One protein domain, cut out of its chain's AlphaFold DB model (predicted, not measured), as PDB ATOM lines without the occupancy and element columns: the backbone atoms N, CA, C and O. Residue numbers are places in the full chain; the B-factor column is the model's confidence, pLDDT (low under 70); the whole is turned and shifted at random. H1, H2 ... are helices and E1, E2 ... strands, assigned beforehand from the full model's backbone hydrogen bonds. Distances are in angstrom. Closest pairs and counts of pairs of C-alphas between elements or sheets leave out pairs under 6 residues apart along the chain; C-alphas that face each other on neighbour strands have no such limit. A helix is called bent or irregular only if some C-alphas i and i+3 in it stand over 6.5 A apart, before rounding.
ATOM      1  N   ALA A 328      17.269  -7.936  21.480       87.62
ATOM      2  CA  ALA A 328      17.022  -6.708  20.748       87.62
ATOM      3  C   ALA A 328      16.720  -5.536  21.691       87.62
ATOM      4  O   ALA A 328      16.186  -5.708  22.797       87.62
ATOM      5  N   GLU A 329      17.036  -4.340  21.207       81.38
ATOM      6  CA  GLU A 329      16.555  -3.082  21.764       81.38
ATOM      7  C   GLU A 329      15.117  -2.871  21.279       81.38
ATOM      8  O   GLU A 329      14.839  -2.925  20.080       81.38
ATOM      9  N   GLY A 330      14.184  -2.723  22.221       72.19
ATOM     10  CA  GLY A 330      12.763  -2.567  21.908       72.19
ATOM     11  C   GLY A 330      12.353  -1.111  21.681       72.19
ATOM     12  O   GLY A 330      11.461  -0.861  20.876       72.19
ATOM     13  N   TYR A 331      12.983  -0.153  22.378       82.94
ATOM     14  CA  TYR A 331      12.526   1.243  22.463       82.94
ATOM     15  C   TYR A 331      10.992   1.309  22.614       82.94
ATOM     16  O   TYR A 331      10.429   0.620  23.466       82.94
ATOM     17  N   LYS A 332      10.288   2.014  21.721       84.00
ATOM     18  CA  LYS A 332       8.817   2.092  21.670       84.00
ATOM     19  C   LYS A 332       8.091   0.734  21.608       84.00
ATOM     20  O   LYS A 332       6.962   0.640  22.068       84.00
ATOM     21  N   LEU A 333       8.710  -0.321  21.068       90.88
ATOM     22  CA  LEU A 333       8.130  -1.674  20.986       90.88
ATOM     23  C   LEU A 333       8.285  -2.470  22.289       90.88
ATOM     24  O   LEU A 333       7.758  -3.576  22.407       90.88
ATOM     25  N   ARG A 334       9.004  -1.930  23.282       91.44
ATOM     26  CA  ARG A 334       9.176  -2.572  24.589       91.44
ATOM     27  C   ARG A 334       7.843  -2.747  25.314       91.44
ATOM     28  O   ARG A 334       7.658  -3.772  25.967       91.44
ATOM     29  N   ALA A 335       6.930  -1.786  25.172       86.94
ATOM     30  CA  ALA A 335       5.591  -1.851  25.755       86.94
ATOM     31  C   ALA A 335       4.782  -3.050  25.225       86.94
ATOM     32  O   ALA A 335       4.002  -3.639  25.961       86.94
ATOM     33  N   SER A 336       5.050  -3.497  23.995       93.00
ATOM     34  CA  SER A 336       4.378  -4.631  23.348       93.00
ATOM     35  C   SER A 336       4.924  -6.007  23.770       93.00
ATOM     36  O   SER A 336       4.666  -7.010  23.100       93.00
ATOM     37  N   THR A 337       5.736  -6.076  24.830       94.81
ATOM     38  CA  THR A 337       6.303  -7.343  25.313       94.81
ATOM     39  C   THR A 337       5.225  -8.171  26.003       94.81
ATOM     40  O   THR A 337       4.506  -7.661  26.856       94.81
ATOM     41  N   ALA A 338       5.163  -9.469  25.708       95.50
ATOM     42  CA  ALA A 338       4.179 -10.369  26.305       95.50
ATOM     43  C   ALA A 338       4.823 -11.571  27.005       95.50
ATOM     44  O   ALA A 338       5.825 -12.113  26.545       95.50
ATOM     45  N   TYR A 339       4.224 -12.025  28.106       96.62
ATOM     46  CA  TYR A 339       4.630 -13.247  28.800       96.62
ATOM     47  C   TYR A 339       3.989 -14.483  28.157       96.62
ATOM     48  O   TYR A 339       2.769 -14.624  28.146       96.62
ATOM     49  N   LEU A 340       4.816 -15.401  27.651       96.25
ATOM     50  CA  LEU A 340       4.372 -16.608  26.946       96.25
ATOM     51  C   LEU A 340       4.210 -17.830  27.869       96.25
ATOM     52  O   LEU A 340       3.692 -18.859  27.445       96.25
ATOM     53  N   GLY A 341       4.625 -17.744  29.132       95.00
ATOM     54  CA  GLY A 341       4.613 -18.876  30.060       95.00
ATOM     55  C   GLY A 341       6.016 -19.348  30.449       95.00
ATOM     56  O   GLY A 341       6.973 -19.239  29.684       95.00
ATOM     57  N   GLY A 342       6.143 -19.894  31.661       94.12
ATOM     58  CA  GLY A 342       7.420 -20.339  32.220       94.12
ATOM     59  C   GLY A 342       8.397 -19.174  32.395       94.12
ATOM     60  O   GLY A 342       8.173 -18.288  33.213       94.12
ATOM     61  N   ASP A 343       9.472 -19.186  31.613       95.94
ATOM     62  CA  ASP A 343      10.467 -18.105  31.545       95.94
ATOM     63  C   ASP A 343      10.539 -17.486  30.142       95.94
ATOM     64  O   ASP A 343      11.522 -16.831  29.794       95.94
ATOM     65  N   GLU A 344       9.537 -17.744  29.301       97.56
ATOM     66  CA  GLU A 344       9.500 -17.289  27.918       97.56
ATOM     67  C   GLU A 344       8.679 -16.002  27.776       97.56
ATOM     68  O   GLU A 344       7.575 -15.873  28.312       97.56
ATOM     69  N   ILE A 345       9.222 -15.056  27.016       97.44
ATOM     70  CA  ILE A 345       8.559 -13.816  26.618       97.44
ATOM     71  C   ILE A 345       8.598 -13.648  25.099       97.44
ATOM     72  O   ILE A 345       9.469 -14.194  24.415       97.44
ATOM     73  N   LEU A 346       7.660 -12.860  24.585       97.38
ATOM     74  CA  LEU A 346       7.621 -12.365  23.219       97.38
ATOM     75  C   LEU A 346       8.082 -10.909  23.208       97.38
ATOM     76  O   LEU A 346       7.501 -10.078  23.900       97.38
ATOM     77  N   LEU A 347       9.105 -10.613  22.417       96.31
ATOM     78  CA  LEU A 347       9.669  -9.282  22.212       96.31
ATOM     79  C   LEU A 347       9.525  -8.878  20.747       96.31
ATOM     80  O   LEU A 347       9.496  -9.737  19.865       96.31
ATOM     81  N   PHE A 348       9.532  -7.577  20.480       96.06
ATOM     82  CA  PHE A 348       9.495  -7.049  19.120       96.06
ATOM     83  C   PHE A 348      10.629  -6.063  18.882       96.06
ATOM     84  O   PHE A 348      11.058  -5.353  19.791       96.06
ATOM     85  N   SER A 349      11.124  -6.034  17.650       94.62
ATOM     86  CA  SER A 349      12.118  -5.062  17.203       94.62
ATOM     87  C   SER A 349      11.903  -4.710  15.738       94.62
ATOM     88  O   SER A 349      11.251  -5.446  14.998       94.62
ATOM     89  N   GLU A 350      12.495  -3.609  15.298       94.31
ATOM     90  CA  GLU A 350      12.500  -3.226  13.889       94.31
ATOM     91  C   GLU A 350      13.736  -3.810  13.188       94.31
ATOM     92  O   GLU A 350      14.821  -3.914  13.763       94.31
ATOM     93  N   GLY A 351      13.558  -4.233  11.945       92.31
ATOM     94  CA  GLY A 351      14.613  -4.566  10.998       92.31
ATOM     95  C   GLY A 351      14.415  -3.784   9.704       92.31
ATOM     96  O   GLY A 351      13.407  -3.101   9.526       92.31
ATOM     97  N   THR A 352      15.364  -3.892   8.780       93.31
ATOM     98  CA  THR A 352      15.286  -3.216   7.482       93.31
ATOM     99  C   THR A 352      15.390  -4.208   6.333       93.31
ATOM    100  O   THR A 352      16.081  -5.227   6.416       93.31
ATOM    101  N   ARG A 353      14.694  -3.902   5.240       92.25
ATOM    102  CA  ARG A 353      14.775  -4.626   3.971       92.25
ATOM    103  C   ARG A 353      14.860  -3.634   2.819       92.25
ATOM    104  O   ARG A 353      14.267  -2.562   2.859       92.25
ATOM    105  N   GLN A 354      15.582  -3.999   1.769       94.00
ATOM    106  CA  GLN A 354      15.604  -3.224   0.535       94.00
ATOM    107  C   GLN A 354      14.280  -3.382  -0.228       94.00
ATOM    108  O   GLN A 354      13.827  -4.509  -0.432       94.00
ATOM    109  N   ASN A 355      13.681  -2.280  -0.690       92.62
ATOM    110  CA  ASN A 355      12.509  -2.362  -1.557       92.62
ATOM    111  C   ASN A 355      12.870  -3.061  -2.881       92.62
ATOM    112  O   ASN A 355      13.915  -2.797  -3.480       92.62
ATOM    113  N   VAL A 356      11.997  -3.963  -3.329       89.94
ATOM    114  CA  VAL A 356      12.245  -4.814  -4.504       89.94
ATOM    115  C   VAL A 356      12.052  -4.084  -5.836       89.94
ATOM    116  O   VAL A 356      12.613  -4.505  -6.844       89.94
ATOM    117  N   GLU A 357      11.270  -3.002  -5.850       91.12
ATOM    118  CA  GLU A 357      10.942  -2.222  -7.050       91.12
ATOM    119  C   GLU A 357      11.945  -1.076  -7.269       91.12
ATOM    120  O   GLU A 357      12.172  -0.667  -8.409       91.12
ATOM    121  N   HIS A 358      12.578  -0.573  -6.200       87.69
ATOM    122  CA  HIS A 358      13.533   0.533  -6.279       87.69
ATOM    123  C   HIS A 358      14.642   0.463  -5.213       87.69
ATOM    124  O   HIS A 358      14.406   0.627  -4.015       87.69
ATOM    125  N   SER A 359      15.899   0.341  -5.653       87.25
ATOM    126  CA  SER A 359      17.080   0.205  -4.778       87.25
ATOM    127  C   SER A 359      17.415   1.448  -3.938       87.25
ATOM    128  O   SER A 359      18.268   1.399  -3.059       87.25
ATOM    129  N   GLY A 360      16.772   2.581  -4.213       87.88
ATOM    130  CA  GLY A 360      16.875   3.801  -3.403       87.88
ATOM    131  C   GLY A 360      15.968   3.841  -2.166       87.88
ATOM    132  O   GLY A 360      16.131   4.749  -1.360       87.88
ATOM    133  N   TYR A 361      15.032   2.896  -2.000       89.56
ATOM    134  CA  TYR A 361      14.069   2.895  -0.888       89.56
ATOM    135  C   TYR A 361      14.257   1.693   0.033       89.56
ATOM    136  O   TYR A 361      14.382   0.560  -0.427       89.56
ATOM    137  N   GLN A 362      14.234   1.936   1.341       92.25
ATOM    138  CA  GLN A 362      14.262   0.892   2.363       92.25
ATOM    139  C   GLN A 362      12.908   0.791   3.062       92.25
ATOM    140  O   GLN A 362      12.210   1.784   3.242       92.25
ATOM    141  N   GLU A 363      12.558  -0.427   3.446       93.44
ATOM    142  CA  GLU A 363      11.348  -0.776   4.175       93.44
ATOM    143  C   GLU A 363      11.711  -1.162   5.607       93.44
ATOM    144  O   GLU A 363      12.647  -1.943   5.824       93.44
ATOM    145  N   THR A 364      10.951  -0.659   6.576       93.75
ATOM    146  CA  THR A 364      11.031  -1.131   7.959       93.75
ATOM    147  C   THR A 364      10.166  -2.377   8.102       93.75
ATOM    148  O   THR A 364       8.975  -2.351   7.796       93.75
ATOM    149  N   VAL A 365      10.750  -3.472   8.586       94.06
ATOM    150  CA  VAL A 365      10.063  -4.751   8.801       94.06
ATOM    151  C   VAL A 365      10.042  -5.072  10.288       94.06
ATOM    152  O   VAL A 365      11.054  -4.934  10.972       94.06
ATOM    153  N   LEU A 366       8.898  -5.518  10.798       95.69
ATOM    154  CA  LEU A 366       8.759  -5.900  12.199       95.69
ATOM    155  C   LEU A 366       9.292  -7.325  12.428       95.69
ATOM    156  O   LEU A 366       9.045  -8.236  11.635       95.69
ATOM    157  N   LEU A 367      10.024  -7.520  13.522       96.19
ATOM    158  CA  LEU A 367      10.601  -8.798  13.934       96.19
ATOM    159  C   LEU A 367       9.995  -9.210  15.274       96.19
ATOM    160  O   LEU A 367       9.986  -8.410  16.208       96.19
ATOM    161  N   ALA A 368       9.539 -10.456  15.385       97.38
ATOM    162  CA  ALA A 368       9.071 -11.045  16.634       97.38
ATOM    163  C   ALA A 368      10.116 -12.025  17.175       97.38
ATOM    164  O   ALA A 368      10.593 -12.902  16.457       97.38
ATOM    165  N   TRP A 369      10.450 -11.909  18.451       97.50
ATOM    166  CA  TRP A 369      11.440 -12.735  19.127       97.50
ATOM    167  C   TRP A 369      10.779 -13.496  20.259       97.50
ATOM    168  O   TRP A 369      10.223 -12.894  21.173       97.50
ATOM    169  N   ARG A 370      10.907 -14.818  20.249       97.69
ATOM    170  CA  ARG A 370      10.670 -15.617  21.450       97.69
ATOM    171  C   ARG A 370      11.971 -15.697  22.212       97.69
ATOM    172  O   ARG A 370      13.007 -16.000  21.618       97.69
ATOM    173  N   PHE A 371      11.930 -15.393  23.498       97.94
ATOM    174  CA  PHE A 371      13.123 -15.302  24.321       97.94
ATOM    175  C   PHE A 371      12.877 -15.911  25.691       97.94
ATOM    176  O   PHE A 371      11.953 -15.518  26.394       97.94
ATOM    177  N   ASN A 372      13.733 -16.848  26.089       97.94
ATOM    178  CA  ASN A 372      13.733 -17.378  27.440       97.94
ATOM    179  C   ASN A 372      14.704 -16.571  28.311       97.94
ATOM    180  O   ASN A 372      15.921 -16.638  28.121       97.94
ATOM    181  N   VAL A 373      14.175 -15.834  29.287       96.94
ATOM    182  CA  VAL A 373      14.949 -14.855  30.073       96.94
ATOM    183  C   VAL A 373      16.002 -15.500  30.977       96.94
ATOM    184  O   VAL A 373      16.991 -14.859  31.325       96.94
ATOM    185  N   MET A 374      15.843 -16.781  31.323       96.12
ATOM    186  CA  MET A 374      16.765 -17.495  32.214       96.12
ATOM    187  C   MET A 374      17.871 -18.235  31.448       96.12
ATOM    188  O   MET A 374      19.052 -18.175  31.806       96.12
ATOM    189  N   THR A 375      17.512 -18.922  30.364       97.38
ATOM    190  CA  THR A 375      18.449 -19.725  29.554       97.38
ATOM    191  C   THR A 375      19.117 -18.917  28.446       97.38
ATOM    192  O   THR A 375      20.232 -19.239  28.044       97.38
ATOM    193  N   GLY A 376      18.468 -17.855  27.966       97.00
ATOM    194  CA  GLY A 376      18.925 -17.049  26.837       97.00
ATOM    195  C   GLY A 376      18.584 -17.656  25.474       97.00
ATOM    196  O   GLY A 376      18.978 -17.092  24.451       97.00
ATOM    197  N   ALA A 377      17.871 -18.788  25.444       97.88
ATOM    198  CA  ALA A 377      17.380 -19.382  24.208       97.88
ATOM    199  C   ALA A 377      16.466 -18.389  23.482       97.88
ATOM    200  O   ALA A 377      15.619 -17.744  24.106       97.88
ATOM    201  N   LYS A 378      16.658 -18.254  22.168       97.31
ATOM    202  CA  LYS A 378      15.906 -17.314  21.344       97.31
ATOM    203  C   LYS A 378      15.649 -17.856  19.954       97.31
ATOM    204  O   LYS A 378      16.515 -18.517  19.390       97.31
ATOM    205  N   THR A 379      14.500 -17.489  19.413       97.75
ATOM    206  CA  THR A 379      14.132 -17.705  18.010       97.75
ATOM    207  C   THR A 379      13.447 -16.458  17.474       97.75
ATOM    208  O   THR A 379      12.803 -15.735  18.246       97.75
ATOM    209  N   LYS A 380      13.540 -16.207  16.173       97.38
ATOM    210  CA  LYS A 380      13.049 -14.977  15.544       97.38
ATOM    211  C   LYS A 380      12.151 -15.272  14.351       97.38
ATOM    212  O   LYS A 380      12.482 -16.117  13.531       97.38
ATOM    213  N   ALA A 381      11.075 -14.510  14.210       97.38
ATOM    214  CA  ALA A 381      10.231 -14.489  13.027       97.38
ATOM    215  C   ALA A 381      10.222 -13.095  12.389       97.38
ATOM    216  O   ALA A 381      10.081 -12.086  13.082       97.38
ATOM    217  N   THR A 382      10.337 -13.041  11.064       95.94
ATOM    218  CA  THR A 382      10.104 -11.819  10.284       95.94
ATOM    219  C   THR A 382       8.613 -11.705   9.983       95.94
ATOM    220  O   THR A 382       8.022 -12.634   9.433       95.94
ATOM    221  N   LEU A 383       7.984 -10.587  10.347       95.44
ATOM    222  CA  LEU A 383       6.543 -10.394  10.174       95.44
ATOM    223  C   LEU A 383       6.232  -9.784   8.804       95.44
ATOM    224  O   LEU A 383       5.793  -8.640   8.688       95.44
ATOM    225  N   ASP A 384       6.467 -10.559   7.747       88.38
ATOM    226  CA  ASP A 384       6.220 -10.107   6.379       88.38
ATOM    227  C   ASP A 384       4.740  -9.763   6.147       88.38
ATOM    228  O   ASP A 384       3.837 -10.597   6.280       88.38
ATOM    229  N   GLY A 385       4.504  -8.501   5.784       87.19
ATOM    230  CA  GLY A 385       3.172  -7.942   5.568       87.19
ATOM    231  C   GLY A 385       2.500  -7.376   6.821       87.19
ATOM    232  O   GLY A 385       1.367  -6.917   6.709       87.19
ATOM    233  N   PHE A 386       3.153  -7.390   7.991       95.25
ATOM    234  CA  PHE A 386       2.677  -6.638   9.155       95.25
ATOM    235  C   PHE A 386       3.100  -5.172   9.022       95.25
ATOM    236  O   PHE A 386       4.292  -4.867   8.982       95.25
ATOM    237  N   GLY A 387       2.130  -4.266   8.956       94.88
ATOM    238  CA  GLY A 387       2.359  -2.842   8.701       94.88
ATOM    239  C   GLY A 387       1.407  -2.298   7.642       94.88
ATOM    240  O   GLY A 387       0.283  -2.797   7.508       94.88
ATOM    241  N   SER A 388       1.875  -1.303   6.889       93.94
ATOM    242  CA  SER A 388       1.125  -0.656   5.809       93.94
ATOM    243  C   SER A 388       1.728  -0.946   4.443       93.94
ATOM    244  O   SER A 388       2.947  -1.003   4.280       93.94
ATOM    245  N   GLU A 389       0.856  -1.105   3.455       93.00
ATOM    246  CA  GLU A 389       1.162  -1.194   2.036       93.00
ATOM    247  C   GLU A 389       0.532   0.003   1.319       93.00
ATOM    248  O   GLU A 389      -0.695   0.111   1.256       93.00
ATOM    249  N   LEU A 390       1.364   0.878   0.754       89.75
ATOM    250  CA  LEU A 390       0.910   2.062   0.024       89.75
ATOM    251  C   LEU A 390       1.658   2.220  -1.298       89.75
ATOM    252  O   LEU A 390       2.833   1.863  -1.421       89.75
ATOM    253  N   ARG A 391       0.964   2.757  -2.303       87.06
ATOM    254  CA  ARG A 391       1.563   3.103  -3.593       87.06
ATOM    255  C   ARG A 391       2.043   4.545  -3.541       87.06
ATOM    256  O   ARG A 391       1.234   5.445  -3.358       87.06
ATOM    257  N   GLN A 392       3.338   4.758  -3.728       84.69
ATOM    258  CA  GLN A 392       3.950   6.080  -3.663       84.69
ATOM    259  C   GLN A 392       4.537   6.472  -5.015       84.69
ATOM    260  O   GLN A 392       5.312   5.713  -5.597       84.69
ATOM    261  N   ASP A 393       4.199   7.669  -5.495       83.50
ATOM    262  CA  ASP A 393       4.931   8.316  -6.585       83.50
ATOM    263  C   ASP A 393       6.292   8.787  -6.054       83.50
ATOM    264  O   ASP A 393       6.372   9.559  -5.099       83.50
ATOM    265  N   THR A 394       7.370   8.280  -6.641       83.19
ATOM    266  CA  THR A 394       8.746   8.540  -6.204       83.19
ATOM    267  C   THR A 394       9.382   9.722  -6.921       83.19
ATOM    268  O   THR A 394      10.570   9.992  -6.735       83.19
ATOM    269  N   ARG A 395       8.637  10.417  -7.786       83.06
ATOM    270  CA  ARG A 395       9.147  11.616  -8.449       83.06
ATOM    271  C   ARG A 395       9.367  12.740  -7.450       83.06
ATOM    272  O   ARG A 395       8.493  13.071  -6.660       83.06
ATOM    273  N   LEU A 396      10.512  13.398  -7.578       76.81
ATOM    274  CA  LEU A 396      10.826  14.622  -6.842       76.81
ATOM    275  C   LEU A 396      10.421  15.877  -7.623       76.81
ATOM    276  O   LEU A 396      10.211  16.930  -7.032       76.81
ATOM    277  N   LEU A 397      10.342  15.783  -8.956       74.25
ATOM    278  CA  LEU A 397      10.008  16.900  -9.840       74.25
ATOM    279  C   LEU A 397       8.921  16.487 -10.833       74.25
ATOM    280  O   LEU A 397       8.975  15.400 -11.405       74.25
ATOM    281  N   VAL A 398       7.990  17.397 -11.126       69.44
ATOM    282  CA  VAL A 398       6.884  17.173 -12.081       69.44
ATOM    283  C   VAL A 398       7.386  16.820 -13.491       69.44
ATOM    284  O   VAL A 398       6.707  16.124 -14.242       69.44
ATOM    285  N   THR A 399       8.597  17.255 -13.847       76.00
ATOM    286  CA  THR A 399       9.254  16.963 -15.131       76.00
ATOM    287  C   THR A 399       9.805  15.541 -15.237       76.00
ATOM    288  O   THR A 399      10.147  15.104 -16.337       76.00
ATOM    289  N   GLN A 400       9.914  14.812 -14.122       78.19
ATOM    290  CA  GLN A 400      10.366  13.425 -14.126       78.19
ATOM    291  C   GLN A 400       9.253  12.491 -14.634       78.19
ATOM    292  O   GLN A 400       8.063  12.764 -14.430       78.19
ATOM    293  N   PRO A 401       9.612  11.372 -15.292       81.12
ATOM    294  CA  PRO A 401       8.638  10.354 -15.668       81.12
ATOM    295  C   PRO A 401       7.990   9.757 -14.415       81.12
ATOM    296  O   PRO A 401       8.683   9.490 -13.434       81.12
ATOM    297  N   LYS A 402       6.660   9.572 -14.437       80.62
ATOM    298  CA  LYS A 402       5.914   9.010 -13.299       80.62
ATOM    299  C   LYS A 402       6.462   7.630 -12.966       80.62
ATOM    300  O   LYS A 402       6.437   6.738 -13.811       80.62
ATOM    301  N   GLN A 403       6.944   7.475 -11.739       83.00
ATOM    302  CA  GLN A 403       7.433   6.215 -11.211       83.00
ATOM    303  C   GLN A 403       6.721   5.970  -9.892       83.00
ATOM    304  O   GLN A 403       6.834   6.760  -8.966       83.00
ATOM    305  N   VAL A 404       5.946   4.893  -9.837       86.50
ATOM    306  CA  VAL A 404       5.184   4.524  -8.648       86.50
ATOM    307  C   VAL A 404       5.751   3.225  -8.122       86.50
ATOM    308  O   VAL A 404       5.848   2.264  -8.888       86.50
ATOM    309  N   ILE A 405       6.094   3.203  -6.839       89.56
ATOM    310  CA  ILE A 405       6.526   1.996  -6.137       89.56
ATOM    311  C   ILE A 405       5.491   1.587  -5.098       89.56
ATOM    312  O   ILE A 405       4.709   2.414  -4.627       89.56
ATOM    313  N   THR A 406       5.510   0.322  -4.703       91.25
ATOM    314  CA  THR A 406       4.778  -0.154  -3.528       91.25
ATOM    315  C   THR A 406       5.710  -0.194  -2.325       91.25
ATOM    316  O   THR A 406       6.668  -0.969  -2.322       91.25
ATOM    317  N   LEU A 407       5.421   0.602  -1.296       90.38
ATOM    318  CA  LEU A 407       6.118   0.544  -0.013       90.38
ATOM    319  C   LEU A 407       5.361  -0.355   0.957       90.38
ATOM    320  O   LEU A 407       4.175  -0.138   1.195       90.38
ATOM    321  N   ARG A 408       6.061  -1.337   1.532       92.38
ATOM    322  CA  ARG A 408       5.541  -2.232   2.575       92.38
ATOM    323  C   ARG A 408       6.336  -2.026   3.844       92.38
ATOM    324  O   ARG A 408       7.422  -2.579   3.980       92.38
ATOM    325  N   THR A 409       5.830  -1.199   4.744       91.81
ATOM    326  CA  THR A 409       6.640  -0.694   5.850       91.81
ATOM    327  C   THR A 409       5.851  -0.605   7.148       91.81
ATOM    328  O   THR A 409       4.665  -0.264   7.173       91.81
ATOM    329  N   PHE A 410       6.525  -0.924   8.248       93.38
ATOM    330  CA  PHE A 410       6.020  -0.713   9.591       93.38
ATOM    331  C   PHE A 410       6.317   0.722  10.037       93.38
ATOM    332  O   PHE A 410       7.446   1.070  10.388       93.38
ATOM    333  N   HIS A 411       5.277   1.554  10.064       88.69
ATOM    334  CA  HIS A 411       5.321   2.900  10.635       88.69
ATOM    335  C   HIS A 411       4.113   3.107  11.541       88.69
ATOM    336  O   HIS A 411       3.047   3.537  11.106       88.69
ATOM    337  N   GLY A 412       4.235   2.715  12.801       90.44
ATOM    338  CA  GLY A 412       3.148   2.868  13.757       90.44
ATOM    339  C   GLY A 412       3.482   2.278  15.113       90.44
ATOM    340  O   GLY A 412       4.654   2.167  15.487       90.44
ATOM    341  N   GLN A 413       2.428   1.920  15.830       92.69
ATOM    342  CA  GLN A 413       2.478   1.295  17.141       92.69
ATOM    343  C   GLN A 413       1.964  -0.139  17.046       92.69
ATOM    344  O   GLN A 413       1.083  -0.450  16.243       92.69
ATOM    345  N   LEU A 414       2.541  -1.002  17.873       94.88
ATOM    346  CA  LEU A 414       2.122  -2.382  18.048       94.88
ATOM    347  C   LEU A 414       1.540  -2.516  19.453       94.88
ATOM    348  O   LEU A 414       2.214  -2.169  20.421       94.88
ATOM    349  N   HIS A 415       0.345  -3.079  19.570       93.75
ATOM    350  CA  HIS A 415      -0.203  -3.495  20.858       93.75
ATOM    351  C   HIS A 415      -0.425  -5.007  20.853       93.75
ATOM    352  O   HIS A 415      -0.898  -5.571  19.864       93.75
ATOM    353  N   VAL A 416      -0.036  -5.676  21.938       95.38
ATOM    354  CA  VAL A 416      -0.096  -7.135  22.051       95.38
ATOM    355  C   VAL A 416      -0.961  -7.499  23.236       95.38
ATOM    356  O   VAL A 416      -0.591  -7.272  24.381       95.38
ATOM    357  N   ALA A 417      -2.093  -8.126  22.944       94.12
ATOM    358  CA  ALA A 417      -3.053  -8.558  23.940       94.12
ATOM    359  C   ALA A 417      -3.225 -10.075  23.913       94.12
ATOM    360  O   ALA A 417      -3.010 -10.753  22.897       94.12
ATOM    361  N   ARG A 418      -3.656 -10.628  25.044       94.19
ATOM    362  CA  ARG A 418      -3.990 -12.045  25.131       94.19
ATOM    363  C   ARG A 418      -5.280 -12.336  24.357       94.19
ATOM    364  O   ARG A 418      -6.254 -11.603  24.474       94.19
ATOM    365  N   GLY A 419      -5.281 -13.409  23.569       96.31
ATOM    366  CA  GLY A 419      -6.472 -13.988  22.938       96.31
ATOM    367  C   GLY A 419      -6.997 -15.222  23.683       96.31
ATOM    368  O   GLY A 419      -6.485 -15.587  24.742       96.31
ATOM    369  N   HIS A 420      -7.995 -15.901  23.112       95.69
ATOM    370  CA  HIS A 420      -8.483 -17.184  23.632       95.69
ATOM    371  C   HIS A 420      -7.416 -18.286  23.537       95.69
ATOM    372  O   HIS A 420      -6.546 -18.248  22.670       95.69
ATOM    373  N   GLY A 421      -7.496 -19.321  24.379       95.00
ATOM    374  CA  GLY A 421      -6.682 -20.536  24.213       95.00
ATOM    375  C   GLY A 421      -5.183 -20.239  24.147       95.00
ATOM    376  O   GLY A 421      -4.672 -19.619  25.058       95.00
ATOM    377  N   ASP A 422      -4.478 -20.630  23.084       96.38
ATOM    378  CA  ASP A 422      -3.057 -20.293  22.842       96.38
ATOM    379  C   ASP A 422      -2.876 -19.087  21.890       96.38
ATOM    380  O   ASP A 422      -1.770 -18.822  21.417       96.38
ATOM    381  N   TRP A 423      -3.952 -18.362  21.577       98.06
ATOM    382  CA  TRP A 423      -3.936 -17.233  20.651       98.06
ATOM    383  C   TRP A 423      -3.581 -15.910  21.329       98.06
ATOM    384  O   TRP A 423      -3.944 -15.631  22.470       98.06
ATOM    385  N   TRP A 424      -2.918 -15.056  20.569       98.25
ATOM    386  CA  TRP A 424      -2.556 -13.684  20.898       98.25
ATOM    387  C   TRP A 424      -3.099 -12.755  19.822       98.25
ATOM    388  O   TRP A 424      -3.239 -13.179  18.676       98.25
ATOM    389  N   VAL A 425      -3.384 -11.505  20.173       98.00
ATOM    390  CA  VAL A 425      -3.817 -10.467  19.230       98.00
ATOM    391  C   VAL A 425      -2.732  -9.409  19.140       98.00
ATOM    392  O   VAL A 425      -2.322  -8.855  20.156       98.00
ATOM    393  N   TRP A 426      -2.256  -9.147  17.930       97.94
ATOM    394  CA  TRP A 426      -1.261  -8.125  17.622       97.94
ATOM    395  C   TRP A 426      -1.941  -7.015  16.828       97.94
ATOM    396  O   TRP A 426      -2.135  -7.157  15.621       97.94
ATOM    397  N   ASN A 427      -2.331  -5.943  17.506       96.88
ATOM    398  CA  ASN A 427      -2.983  -4.781  16.913       96.88
ATOM    399  C   ASN A 427      -1.946  -3.824  16.325       96.88
ATOM    400  O   ASN A 427      -0.909  -3.567  16.941       96.88
ATOM    401  N   TYR A 428      -2.240  -3.278  15.148       95.88
ATOM    402  CA  TYR A 428      -1.406  -2.269  14.501       95.88
ATOM    403  C   TYR A 428      -2.146  -0.940  14.426       95.88
ATOM    404  O   TYR A 428      -3.202  -0.842  13.802       95.88
ATOM    405  N   ARG A 429      -1.567   0.099  15.032       92.12
ATOM    406  CA  ARG A 429      -2.107   1.458  14.979       92.12
ATOM    407  C   ARG A 429      -1.212   2.347  14.134       92.12
ATOM    408  O   ARG A 429      -0.011   2.465  14.387       92.12
ATOM    409  N   THR A 430      -1.802   2.995  13.134       90.62
ATOM    410  CA  THR A 430      -1.088   3.906  12.242       90.62
ATOM    411  C   THR A 430      -2.010   4.955  11.624       90.62
ATOM    412  O   THR A 430      -3.200   4.722  11.395       90.62
ATOM    413  N   ASN A 431      -1.411   6.095  11.287       85.00
ATOM    414  CA  ASN A 431      -2.027   7.161  10.499       85.00
ATOM    415  C   ASN A 431      -1.515   7.157   9.050       85.00
ATOM    416  O   ASN A 431      -1.661   8.143   8.338       85.00
ATOM    417  N   THR A 432      -0.861   6.075   8.622       87.12
ATOM    418  CA  THR A 432      -0.408   5.926   7.236       87.12
ATOM    419  C   THR A 432      -1.564   5.557   6.310       87.12
ATOM    420  O   THR A 432      -2.548   4.942   6.725       87.12
ATOM    421  N   PHE A 433      -1.423   5.959   5.050       88.88
ATOM    422  CA  PHE A 433      -2.353   5.629   3.979       88.88
ATOM    423  C   PHE A 433      -2.147   4.213   3.438       88.88
ATOM    424  O   PHE A 433      -1.140   3.554   3.705       88.88
ATOM    425  N   GLY A 434      -3.099   3.789   2.613       89.06
ATOM    426  CA  GLY A 434      -3.106   2.532   1.892       89.06
ATOM    427  C   GLY A 434      -3.733   1.386   2.679       89.06
ATOM    428  O   GLY A 434      -4.560   1.548   3.582       89.06
ATOM    429  N   THR A 435      -3.344   0.169   2.309       92.00
ATOM    430  CA  THR A 435      -3.805  -1.040   2.990       92.00
ATOM    431  C   THR A 435      -2.964  -1.275   4.234       92.00
ATOM    432  O   THR A 435      -1.775  -1.544   4.119       92.00
ATOM    433  N   GLN A 436      -3.572  -1.267   5.414       93.06
ATOM    434  CA  GLN A 436      -2.859  -1.503   6.670       93.06
ATOM    435  C   GLN A 436      -3.334  -2.787   7.347       93.06
ATOM    436  O   GLN A 436      -4.485  -3.209   7.200       93.06
ATOM    437  N   THR A 437      -2.440  -3.415   8.101       96.31
ATOM    438  CA  THR A 437      -2.816  -4.440   9.079       96.31
ATOM    439  C   THR A 437      -3.747  -3.820  10.123       96.31
ATOM    440  O   THR A 437      -3.499  -2.709  10.569       96.31
ATOM    441  N   LEU A 438      -4.808  -4.523  10.515       96.44
ATOM    442  CA  LEU A 438      -5.618  -4.143  11.678       96.44
ATOM    443  C   LEU A 438      -5.186  -4.970  12.884       96.44
ATOM    444  O   LEU A 438      -4.723  -4.433  13.886       96.44
ATOM    445  N   ALA A 439      -5.243  -6.295  12.736       97.44
ATOM    446  CA  ALA A 439      -4.773  -7.220  13.752       97.44
ATOM    447  C   ALA A 439      -4.259  -8.522  13.138       97.44
ATOM    448  O   ALA A 439      -4.803  -9.018  12.146       97.44
ATOM    449  N   TRP A 440      -3.236  -9.112  13.749       98.12
ATOM    450  CA  TRP A 440      -2.885 -10.517  13.540       98.12
ATOM    451  C   TRP A 440      -3.265 -11.325  14.775       98.12
ATOM    452  O   TRP A 440      -2.926 -10.952  15.894       98.12
ATOM    453  N   PHE A 441      -3.932 -12.455  14.569       98.44
ATOM    454  CA  PHE A 441      -4.169 -13.448  15.607       98.44
ATOM    455  C   PHE A 441      -3.087 -14.504  15.469       98.44
ATOM    456  O   PHE A 441      -3.057 -15.185  14.451       98.44
ATOM    457  N   TRP A 442      -2.197 -14.635  16.448       98.44
ATOM    458  CA  TRP A 442      -1.088 -15.588  16.413       98.44
ATOM    459  C   TRP A 442      -1.267 -16.681  17.462       98.44
ATOM    460  O   TRP A 442      -1.412 -16.386  18.646       98.44
ATOM    461  N   ASN A 443      -1.222 -17.945  17.050       98.19
ATOM    462  CA  ASN A 443      -1.240 -19.082  17.960       98.19
ATOM    463  C   ASN A 443       0.179 -19.420  18.427       98.19
ATOM    464  O   ASN A 443       1.040 -19.804  17.637       98.19
ATOM    465  N   GLN A 444       0.419 -19.348  19.731       97.31
ATOM    466  CA  GLN A 444       1.733 -19.565  20.327       97.31
ATOM    467  C   GLN A 444       2.285 -20.982  20.111       97.31
ATOM    468  O   GLN A 444       3.507 -21.159  20.058       97.31
ATOM    469  N   ARG A 445       1.419 -21.998  20.028       95.88
ATOM    470  CA  ARG A 445       1.826 -23.405  19.911       95.88
ATOM    471  C   ARG A 445       1.962 -23.863  18.465       95.88
ATOM    472  O   ARG A 445       2.975 -24.463  18.118       95.88
ATOM    473  N   SER A 446       0.950 -23.617  17.634       96.69
ATOM    474  CA  SER A 446       0.958 -24.039  16.224       96.69
ATOM    475  C   SER A 446       1.724 -23.066  15.323       96.69
ATOM    476  O   SER A 446       2.147 -23.441  14.227       96.69
ATOM    477  N   HIS A 447       1.951 -21.837  15.800       97.12
ATOM    478  CA  HIS A 447       2.445 -20.696  15.030       97.12
ATOM    479  C   HIS A 447       1.542 -20.301  13.861       97.12
ATOM    480  O   HIS A 447       1.987 -19.623  12.936       97.12
ATOM    481  N   GLU A 448       0.280 -20.716  13.890       97.81
ATOM    482  CA  GLU A 448      -0.704 -20.251  12.925       97.81
ATOM    483  C   GLU A 448      -1.002 -18.768  13.134       97.81
ATOM    484  O   GLU A 448      -0.992 -18.266  14.259       97.81
ATOM    485  N   VAL A 449      -1.253 -18.068  12.035       97.94
ATOM    486  CA  VAL A 449      -1.596 -16.655  12.012       97.94
ATOM    487  C   VAL A 449      -2.821 -16.435  11.140       97.94
ATOM    488  O   VAL A 449      -2.832 -16.805   9.965       97.94
ATOM    489  N   VAL A 450      -3.824 -15.772  11.707       97.56
ATOM    490  CA  VAL A 450      -4.969 -15.211  10.981       97.56
ATOM    491  C   VAL A 450      -4.752 -13.706  10.874       97.56
ATOM    492  O   VAL A 450      -4.464 -13.053  11.874       97.56
ATOM    493  N   LYS A 451      -4.861 -13.137   9.673       96.88
ATOM    494  CA  LYS A 451      -4.518 -11.729   9.411       96.88
ATOM    495  C   LYS A 451      -5.759 -10.932   9.039       96.88
ATOM    496  O   LYS A 451      -6.412 -11.284   8.064       96.88
ATOM    497  N   LEU A 452      -6.047  -9.852   9.754       96.25
ATOM    498  CA  LEU A 452      -7.097  -8.890   9.428       96.25
ATOM    499  C   LEU A 452      -6.470  -7.584   8.927       96.25
ATOM    500  O   LEU A 452      -5.474  -7.121   9.491       96.25
ATOM    501  N   SER A 453      -7.032  -6.983   7.879       94.88
ATOM    502  CA  SER A 453      -6.547  -5.714   7.317       94.88
ATOM    503  C   SER A 453      -7.676  -4.726   7.045       94.88
ATOM    504  O   SER A 453      -8.855  -5.075   7.116       94.88
ATOM    505  N   SER A 454      -7.323  -3.500   6.655       93.06
ATOM    506  CA  SER A 454      -8.307  -2.496   6.242       93.06
ATOM    507  C   SER A 454      -9.127  -2.906   5.012       93.06
ATOM    508  O   SER A 454     -10.132  -2.294   4.711       93.06
ATOM    509  N   LYS A 455      -8.789  -3.987   4.296       89.69
ATOM    510  CA  LYS A 455      -9.685  -4.524   3.247       89.69
ATOM    511  C   LYS A 455     -10.868  -5.306   3.814       89.69
ATOM    512  O   LYS A 455     -11.853  -5.521   3.109       89.69
ATOM    513  N   ASP A 456     -10.745  -5.781   5.048       92.19
ATOM    514  CA  ASP A 456     -11.792  -6.514   5.751       92.19
ATOM    515  C   ASP A 456     -12.729  -5.545   6.483       92.19
ATOM    516  O   ASP A 456     -13.949  -5.678   6.389       92.19
ATOM    517  N   ILE A 457     -12.157  -4.536   7.147       92.88
ATOM    518  CA  ILE A 457     -12.876  -3.446   7.813       92.88
ATOM    519  C   ILE A 457     -12.300  -2.122   7.292       92.88
ATOM    520  O   ILE A 457     -11.236  -1.694   7.720       92.88
ATOM    521  N   ALA A 458     -12.973  -1.511   6.314       88.44
ATOM    522  CA  ALA A 458     -12.401  -0.413   5.530       88.44
ATOM    523  C   ALA A 458     -12.386   0.943   6.224       88.44
ATOM    524  O   ALA A 458     -11.396   1.667   6.134       88.44
ATOM    525  N   ARG A 459     -13.483   1.282   6.891       87.69
ATOM    526  CA  ARG A 459     -13.773   2.667   7.286       87.69
ATOM    527  C   ARG A 459     -13.271   3.041   8.670       87.69
ATOM    528  O   ARG A 459     -13.299   4.204   9.037       87.69
ATOM    529  N   VAL A 460     -12.857   2.045   9.438       90.38
ATOM    530  CA  VAL A 460     -12.505   2.181  10.847       90.38
ATOM    531  C   VAL A 460     -11.262   1.341  11.133       90.38
ATOM    532  O   VAL A 460     -10.945   0.408  10.387       90.38
ATOM    533  N   LYS A 461     -10.537   1.686  12.193       91.56
ATOM    534  CA  LYS A 461      -9.268   1.073  12.595       91.56
ATOM    535  C   LYS A 461      -9.370   0.577  14.048       91.56
ATOM    536  O   LYS A 461      -8.633   1.071  14.904       91.56
ATOM    537  N   PRO A 462     -10.253  -0.401  14.322       93.75
ATOM    538  CA  PRO A 462     -10.588  -0.767  15.684       93.75
ATOM    539  C   PRO A 462      -9.409  -1.424  16.383       93.75
ATOM    540  O   PRO A 462      -8.661  -2.198  15.774       93.75
ATOM    541  N   GLU A 463      -9.315  -1.221  17.691       94.75
ATOM    542  CA  GLU A 463      -8.472  -2.071  18.518       94.75
ATOM    543  C   GLU A 463      -9.219  -3.364  18.848       94.75
ATOM    544  O   GLU A 463     -10.351  -3.341  19.332       94.75
ATOM    545  N   ILE A 464      -8.599  -4.514  18.583       96.56
ATOM    546  CA  ILE A 464      -9.228  -5.814  18.804       96.56
ATOM    547  C   ILE A 464      -8.740  -6.414  20.114       96.56
ATOM    548  O   ILE A 464      -7.537  -6.599  20.323       96.56
ATOM    549  N   ARG A 465      -9.679  -6.799  20.980       96.00
ATOM    550  CA  ARG A 465      -9.377  -7.463  22.255       96.00
ATOM    551  C   ARG A 465     -10.255  -8.688  22.440       96.00
ATOM    552  O   ARG A 465     -11.396  -8.730  21.985       96.00
ATOM    553  N   TYR A 466      -9.706  -9.712  23.081       96.94
ATOM    554  CA  TYR A 466     -10.471 -10.896  23.443       96.94
ATOM    555  C   TYR A 466     -11.135 -10.705  24.799       96.94
ATOM    556  O   TYR A 466     -10.485 -10.308  25.764       96.94
ATOM    557  N   LEU A 467     -12.412 -11.056  24.874       95.38
ATOM    558  CA  LEU A 467     -13.203 -11.005  26.084       95.38
ATOM    559  C   LEU A 467     -13.596 -12.422  26.505       95.38
ATOM    560  O   LEU A 467     -14.469 -13.056  25.908       95.38
ATOM    561  N   ALA A 468     -12.962 -12.903  27.572       94.50
ATOM    562  CA  ALA A 468     -13.135 -14.269  28.052       94.50
ATOM    563  C   ALA A 468     -14.568 -14.578  28.514       94.50
ATOM    564  O   ALA A 468     -15.049 -15.679  28.263       94.50
ATOM    565  N   ALA A 469     -15.265 -13.621  29.138       95.19
ATOM    566  CA  ALA A 469     -16.630 -13.819  29.637       95.19
ATOM    567  C   ALA A 469     -17.648 -14.126  28.526       95.19
ATOM    568  O   ALA A 469     -18.657 -14.781  28.776       95.19
ATOM    569  N   GLN A 470     -17.370 -13.675  27.302       94.38
ATOM    570  CA  GLN A 470     -18.225 -13.909  26.140       94.38
ATOM    571  C   GLN A 470     -17.654 -14.958  25.184       94.38
ATOM    572  O   GLN A 470     -18.362 -15.373  24.269       94.38
ATOM    573  N   ASP A 471     -16.390 -15.363  25.362       94.88
ATOM    574  CA  ASP A 471     -15.621 -16.135  24.380       94.88
ATOM    575  C   ASP A 471     -15.666 -15.480  22.983       94.88
ATOM    576  O   ASP A 471     -15.955 -16.101  21.956       94.88
ATOM    577  N   ARG A 472     -15.469 -14.158  22.942       95.62
ATOM    578  CA  ARG A 472     -15.564 -13.348  21.717       95.62
ATOM    579  C   ARG A 472     -14.455 -12.320  21.637       95.62
ATOM    580  O   ARG A 472     -13.918 -11.875  22.645       95.62
ATOM    581  N   TYR A 473     -14.149 -11.919  20.410       97.31
ATOM    582  CA  TYR A 473     -13.333 -10.746  20.149       97.31
ATOM    583  C   TYR A 473     -14.231  -9.526  19.962       97.31
ATOM    584  O   TYR A 473     -15.231  -9.593  19.244       97.31
ATOM    585  N   LEU A 474     -13.857  -8.424  20.598       97.19
ATOM    586  CA  LEU A 474     -14.496  -7.126  20.444       97.19
ATOM    587  C   LEU A 474     -13.579  -6.200  19.646       97.19
ATOM    588  O   LEU A 474     -12.363  -6.212  19.841       97.19
ATOM    589  N   ALA A 475     -14.175  -5.423  18.751       96.81
ATOM    590  CA  ALA A 475     -13.560  -4.336  18.011       96.81
ATOM    591  C   ALA A 475     -13.980  -3.016  18.667       96.81
ATOM    592  O   ALA A 475     -15.162  -2.671  18.643       96.81
ATOM    593  N   PHE A 476     -13.021  -2.328  19.280       95.62
ATOM    594  CA  PHE A 476     -13.223  -1.056  19.965       95.62
ATOM    595  C   PHE A 476     -12.938   0.096  19.008       95.62
ATOM    596  O   PHE A 476     -11.829   0.196  18.480       95.62
ATOM    597  N   GLU A 477     -13.931   0.953  18.817       93.38
ATOM    598  CA  GLU A 477     -13.825   2.240  18.141       93.38
ATOM    599  C   GLU A 477     -14.285   3.364  19.063       93.38
ATOM    600  O   GLU A 477     -14.906   3.126  20.098       93.38
ATOM    601  N   THR A 478     -13.971   4.600  18.680       90.00
ATOM    602  CA  THR A 478     -14.320   5.784  19.481       90.00
ATOM    603  C   THR A 478     -15.832   5.935  19.661       90.00
ATOM    604  O   THR A 478     -16.287   6.332  20.723       90.00
ATOM    605  N   GLU A 479     -16.622   5.633  18.633       91.19
ATOM    606  CA  GLU A 479     -18.074   5.878  18.638       91.19
ATOM    607  C   GLU A 479     -18.889   4.611  18.922       91.19
ATOM    608  O   GLU A 479     -20.097   4.680  19.123       91.19
ATOM    609  N   PHE A 480     -18.250   3.439  18.929       94.50
ATOM    610  CA  PHE A 480     -18.938   2.176  19.162       94.50
ATOM    611  C   PHE A 480     -17.984   1.062  19.590       94.50
ATOM    612  O   PHE A 480     -16.788   1.063  19.297       94.50
ATOM    613  N   VAL A 481     -18.549   0.014  20.179       96.69
ATOM    614  CA  VAL A 481     -17.901  -1.296  20.284       96.69
ATOM    615  C   VAL A 481     -18.700  -2.326  19.496       96.69
ATOM    616  O   VAL A 481     -19.930  -2.296  19.466       96.69
ATOM    617  N   ALA A 482     -18.017  -3.256  18.834       96.75
ATOM    618  CA  ALA A 482     -18.668  -4.296  18.048       96.75
ATOM    619  C   ALA A 482     -18.134  -5.690  18.369       96.75
ATOM    620  O   ALA A 482     -16.929  -5.893  18.513       96.75
ATOM    621  N   ARG A 483     -19.018  -6.691  18.393       96.31
ATOM    622  CA  ARG A 483     -18.598  -8.099  18.383       96.31
ATOM    623  C   ARG A 483     -18.128  -8.498  16.989       96.31
ATOM    624  O   ARG A 483     -18.870  -8.366  16.005       96.31
ATOM    625  N   LEU A 484     -16.915  -9.042  16.927       96.50
ATOM    626  CA  LEU A 484     -16.427  -9.750  15.750       96.50
ATOM    627  C   LEU A 484     -17.152 -11.106  15.606       96.50
ATOM    628  O   LEU A 484     -17.687 -11.631  16.590       96.50
ATOM    629  N   PRO A 485     -17.157 -11.705  14.397       95.19
ATOM    630  CA  PRO A 485     -17.578 -13.087  14.205       95.19
ATOM    631  C   PRO A 485     -16.878 -14.037  15.179       95.19
ATOM    632  O   PRO A 485     -15.766 -13.777  15.639       95.19
ATOM    633  N   VAL A 486     -17.500 -15.188  15.435       94.69
ATOM    634  CA  VAL A 486     -16.830 -16.268  16.174       94.69
ATOM    635  C   VAL A 486     -15.529 -16.654  15.473       94.69
ATOM    636  O   VAL A 486     -15.434 -16.592  14.242       94.69
ATOM    637  N   PHE A 487     -14.521 -17.045  16.247       95.25
ATOM    638  CA  PHE A 487     -13.164 -17.176  15.727       95.25
ATOM    639  C   PHE A 487     -13.058 -18.196  14.581       95.25
ATOM    640  O   PHE A 487     -12.345 -17.955  13.607       95.25
ATOM    641  N   GLU A 488     -13.832 -19.281  14.613       94.44
ATOM    642  CA  GLU A 488     -13.869 -20.281  13.542       94.44
ATOM    643  C   GLU A 488     -14.325 -19.690  12.201       94.44
ATOM    644  O   GLU A 488     -13.769 -20.033  11.159       94.44
ATOM    645  N   GLN A 489     -15.287 -18.760  12.211       94.44
ATOM    646  CA  GLN A 489     -15.741 -18.073  10.995       94.44
ATOM    647  C   GLN A 489     -14.666 -17.123  10.460       94.44
ATOM    648  O   GLN A 489     -14.511 -16.973   9.247       94.44
ATOM    649  N   MET A 490     -13.898 -16.494  11.355       94.62
ATOM    650  CA  MET A 490     -12.762 -15.653  10.971       94.62
ATOM    651  C   MET A 490     -11.687 -16.499  10.275       94.62
ATOM    652  O   MET A 490     -11.211 -16.130   9.199       94.62
ATOM    653  N   VAL A 491     -11.361 -17.664  10.847       94.62
ATOM    654  CA  VAL A 491     -10.430 -18.644  10.266       94.62
ATOM    655  C   VAL A 491     -10.938 -19.160   8.920       94.62
ATOM    656  O   VAL A 491     -10.172 -19.196   7.961       94.62
ATOM    657  N   GLU A 492     -12.218 -19.512   8.795       93.69
ATOM    658  CA  GLU A 492     -12.803 -19.972   7.527       93.69
ATOM    659  C   GLU A 492     -12.683 -18.905   6.424       93.69
ATOM    660  O   GLU A 492     -12.318 -19.198   5.279       93.69
ATOM    661  N   ALA A 493     -12.933 -17.641   6.771       92.38
ATOM    662  CA  ALA A 493     -12.907 -16.535   5.823       92.38
ATOM    663  C   ALA A 493     -11.492 -16.158   5.370       92.38
ATOM    664  O   ALA A 493     -11.258 -15.914   4.175       92.38
ATOM    665  N   LYS A 494     -10.544 -16.097   6.310       93.44
ATOM    666  CA  LYS A 494      -9.178 -15.607   6.068       93.44
ATOM    667  C   LYS A 494      -8.192 -16.721   5.746       93.44
ATOM    668  O   LYS A 494      -7.273 -16.498   4.960       93.44
ATOM    669  N   GLY A 495      -8.434 -17.922   6.252       93.25
ATOM    670  CA  GLY A 495      -7.445 -18.987   6.336       93.25
ATOM    671  C   GLY A 495      -6.418 -18.730   7.440       93.25
ATOM    672  O   GLY A 495      -6.425 -17.688   8.096       93.25
ATOM    673  N   CYS A 496      -5.512 -19.693   7.599       93.25
ATOM    674  CA  CYS A 496      -4.361 -19.600   8.488       93.25
ATOM    675  C   CYS A 496      -3.073 -19.709   7.672       93.25
ATOM    676  O   CYS A 496      -2.923 -20.605   6.839       93.25
ATOM    677  N   GLU A 497      -2.134 -18.816   7.944       94.94
ATOM    678  CA  GLU A 497      -0.741 -18.940   7.518       94.94
ATOM    679  C   GLU A 497       0.098 -19.442   8.692       94.94
ATOM    680  O   GLU A 497      -0.353 -19.400   9.831       94.94
ATOM    681  N   ARG A 498       1.323 -19.913   8.448       95.56
ATOM    682  CA  ARG A 498       2.233 -20.311   9.527       95.56
ATOM    683  C   ARG A 498       3.399 -19.341   9.613       95.56
ATOM    684  O   ARG A 498       4.117 -19.152   8.635       95.56
ATOM    685  N   LEU A 499       3.602 -18.770  10.793       95.88
ATOM    686  CA  LEU A 499       4.757 -17.945  11.103       95.88
ATOM    687  C   LEU A 499       5.938 -18.838  11.497       95.88
ATOM    688  O   LEU A 499       5.802 -19.731  12.333       95.88
ATOM    689  N   VAL A 500       7.100 -18.608  10.894       95.75
ATOM    690  CA  VAL A 500       8.303 -19.410  11.149       95.75
ATOM    691  C   VAL A 500       9.207 -18.659  12.117       95.75
ATOM    692  O   VAL A 500       9.591 -17.525  11.847       95.75
ATOM    693  N   PHE A 501       9.523 -19.298  13.244       95.94
ATOM    694  CA  PHE A 501      10.528 -18.833  14.195       95.94
ATOM    695  C   PHE A 501      11.811 -19.640  13.981       95.94
ATOM    696  O   PHE A 501      11.796 -20.859  14.162       95.94
ATOM    697  N   GLU A 502      12.882 -18.959  13.581       93.00
ATOM    698  CA  GLU A 502      14.206 -19.527  13.275       93.00
ATOM    699  C   GLU A 502      15.226 -19.285  14.387       93.00
ATOM    700  O   GLU A 502      15.160 -18.210  15.041       93.00
TER     701      GLU A 502
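Overview. This is residues 328 to 502 of the 502 residues of an uncharacterized protein of Pseudomonas sp. NFACC52 (UniProt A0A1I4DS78). Two sheets lie partly face to face as a sandwich, the branched six-strand sheet E5 to E10 and the four-strand sheet E1 to E4, with H1 beside them; a small third sheet, E11 to E13, meets the far side of the branched sheet through its edge strand E11. The E5 and E6 hairpin makes an arm whose tip, residues 396 to 401, sticks out, and H2 sits by the edge strand E10. The printed part has 175 residues, mostly strand in class, in the order H1, E1 to E13, H2; the neighbour strands are antiparallel. It is compact, with a radius of gyration of the C-alphas of 17.5 A and spans of 59 by 43 by 28 A.

Arrangement. Begin at E9, residues 435 to 443, which bends by 51 degrees at residue 438 and has three neighbours in a strongly twisted sheet. On one side of it lie E5, residues 388 to 393, beside 435 to 436, and E8, residues 423 to 429, beside 438 to 443; on the other side lies E10, residues 448 to 453. Look for N 389 and O 435 at 2.7 A, N 426 and O 440 at 2.8 A, and N 441 and O 450 at 2.8 A. E7, residues 413 to 418, forms a hairpin with E8, with N 427 and O 415 at 2.8 A, and E7 E8 E9 E10 is a meander, each strand the antiparallel neighbour of the one before. E6, residues 404 to 409, forms a hairpin with E5, with N 407 and O 390 at 2.9 A. The other sheet, only just strongly twisted with C-alphas up to 4.4 A off its best plane, is the meander E1, residues 338 to 341, E2, residues 344 to 354, E3, residues 362 to 372, and E4, residues 378 to 382. Its pairs show N 340 and O 344 at 2.9 A, N 349 and O 367 at 3.0 A, and N 381 and O 368 at 2.8 A. The two sheets form a sandwich, two sheets face to face, with best planes 8 degrees apart; the closest C-alphas of E3 and E6, Thr 364 and Thr 409, are 4.9 A apart. H1, residues 331 to 336, is on the four-strand sheet, over E2, with C-alphas Leu 333 and Phe 348 closest at 5.9 A. The third sheet is the meander E11, residues 463 to 467, E12, residues 472 to 476, and E13, residues 480 to 483, with N 474 and O 465 at 2.8 A and N 475 and O 482 at 2.8 A. The closest C-alphas of E8 and E11, Asn 427 and Glu 463, are 6.3 A apart. H2, residues 487 to 494, only grazes the branched sheet, with C-alphas Val 450 and Lys 494 closest at 6.5 A. Every O i to N i+4 pair of H2 is within hydrogen-bond range; in H1 it is 0 of 2, with 2 of 3 O i to N i+3 pairs.

Along the chain. Find C-alpha 435 at (-3.805, -1.040, 2.990); from there E9 runs 23.6 A to C-alpha 443. E8 spans 19.6 A, E7 16.8 A and E10 16.6 A. E2 runs 31.4 A from C-alpha 344 at (9.500, -17.289, 27.918), and E3 returns over 31.0 A. H1 is only just irregular, with C-alphas 332 and 335 6.53 A apart. H2 ends at C-alpha 494, at (-9.178, -15.607, 6.068).

Size, cuts and confidence. The two C-alphas farthest apart, those of Gly 342 and Thr 399, are 60.3 A apart. The printed part has no cut, ends at the chain's last residue, 502, and has no long link; E2 to E3, E5 to E6 and E10 to E11 are short, the others tight. Past H2, residues 497 to 498 pair antiparallel with residues 448 to 449 of E10. The mean pLDDT of the printed part is 92.8, and residue 398 is under 70.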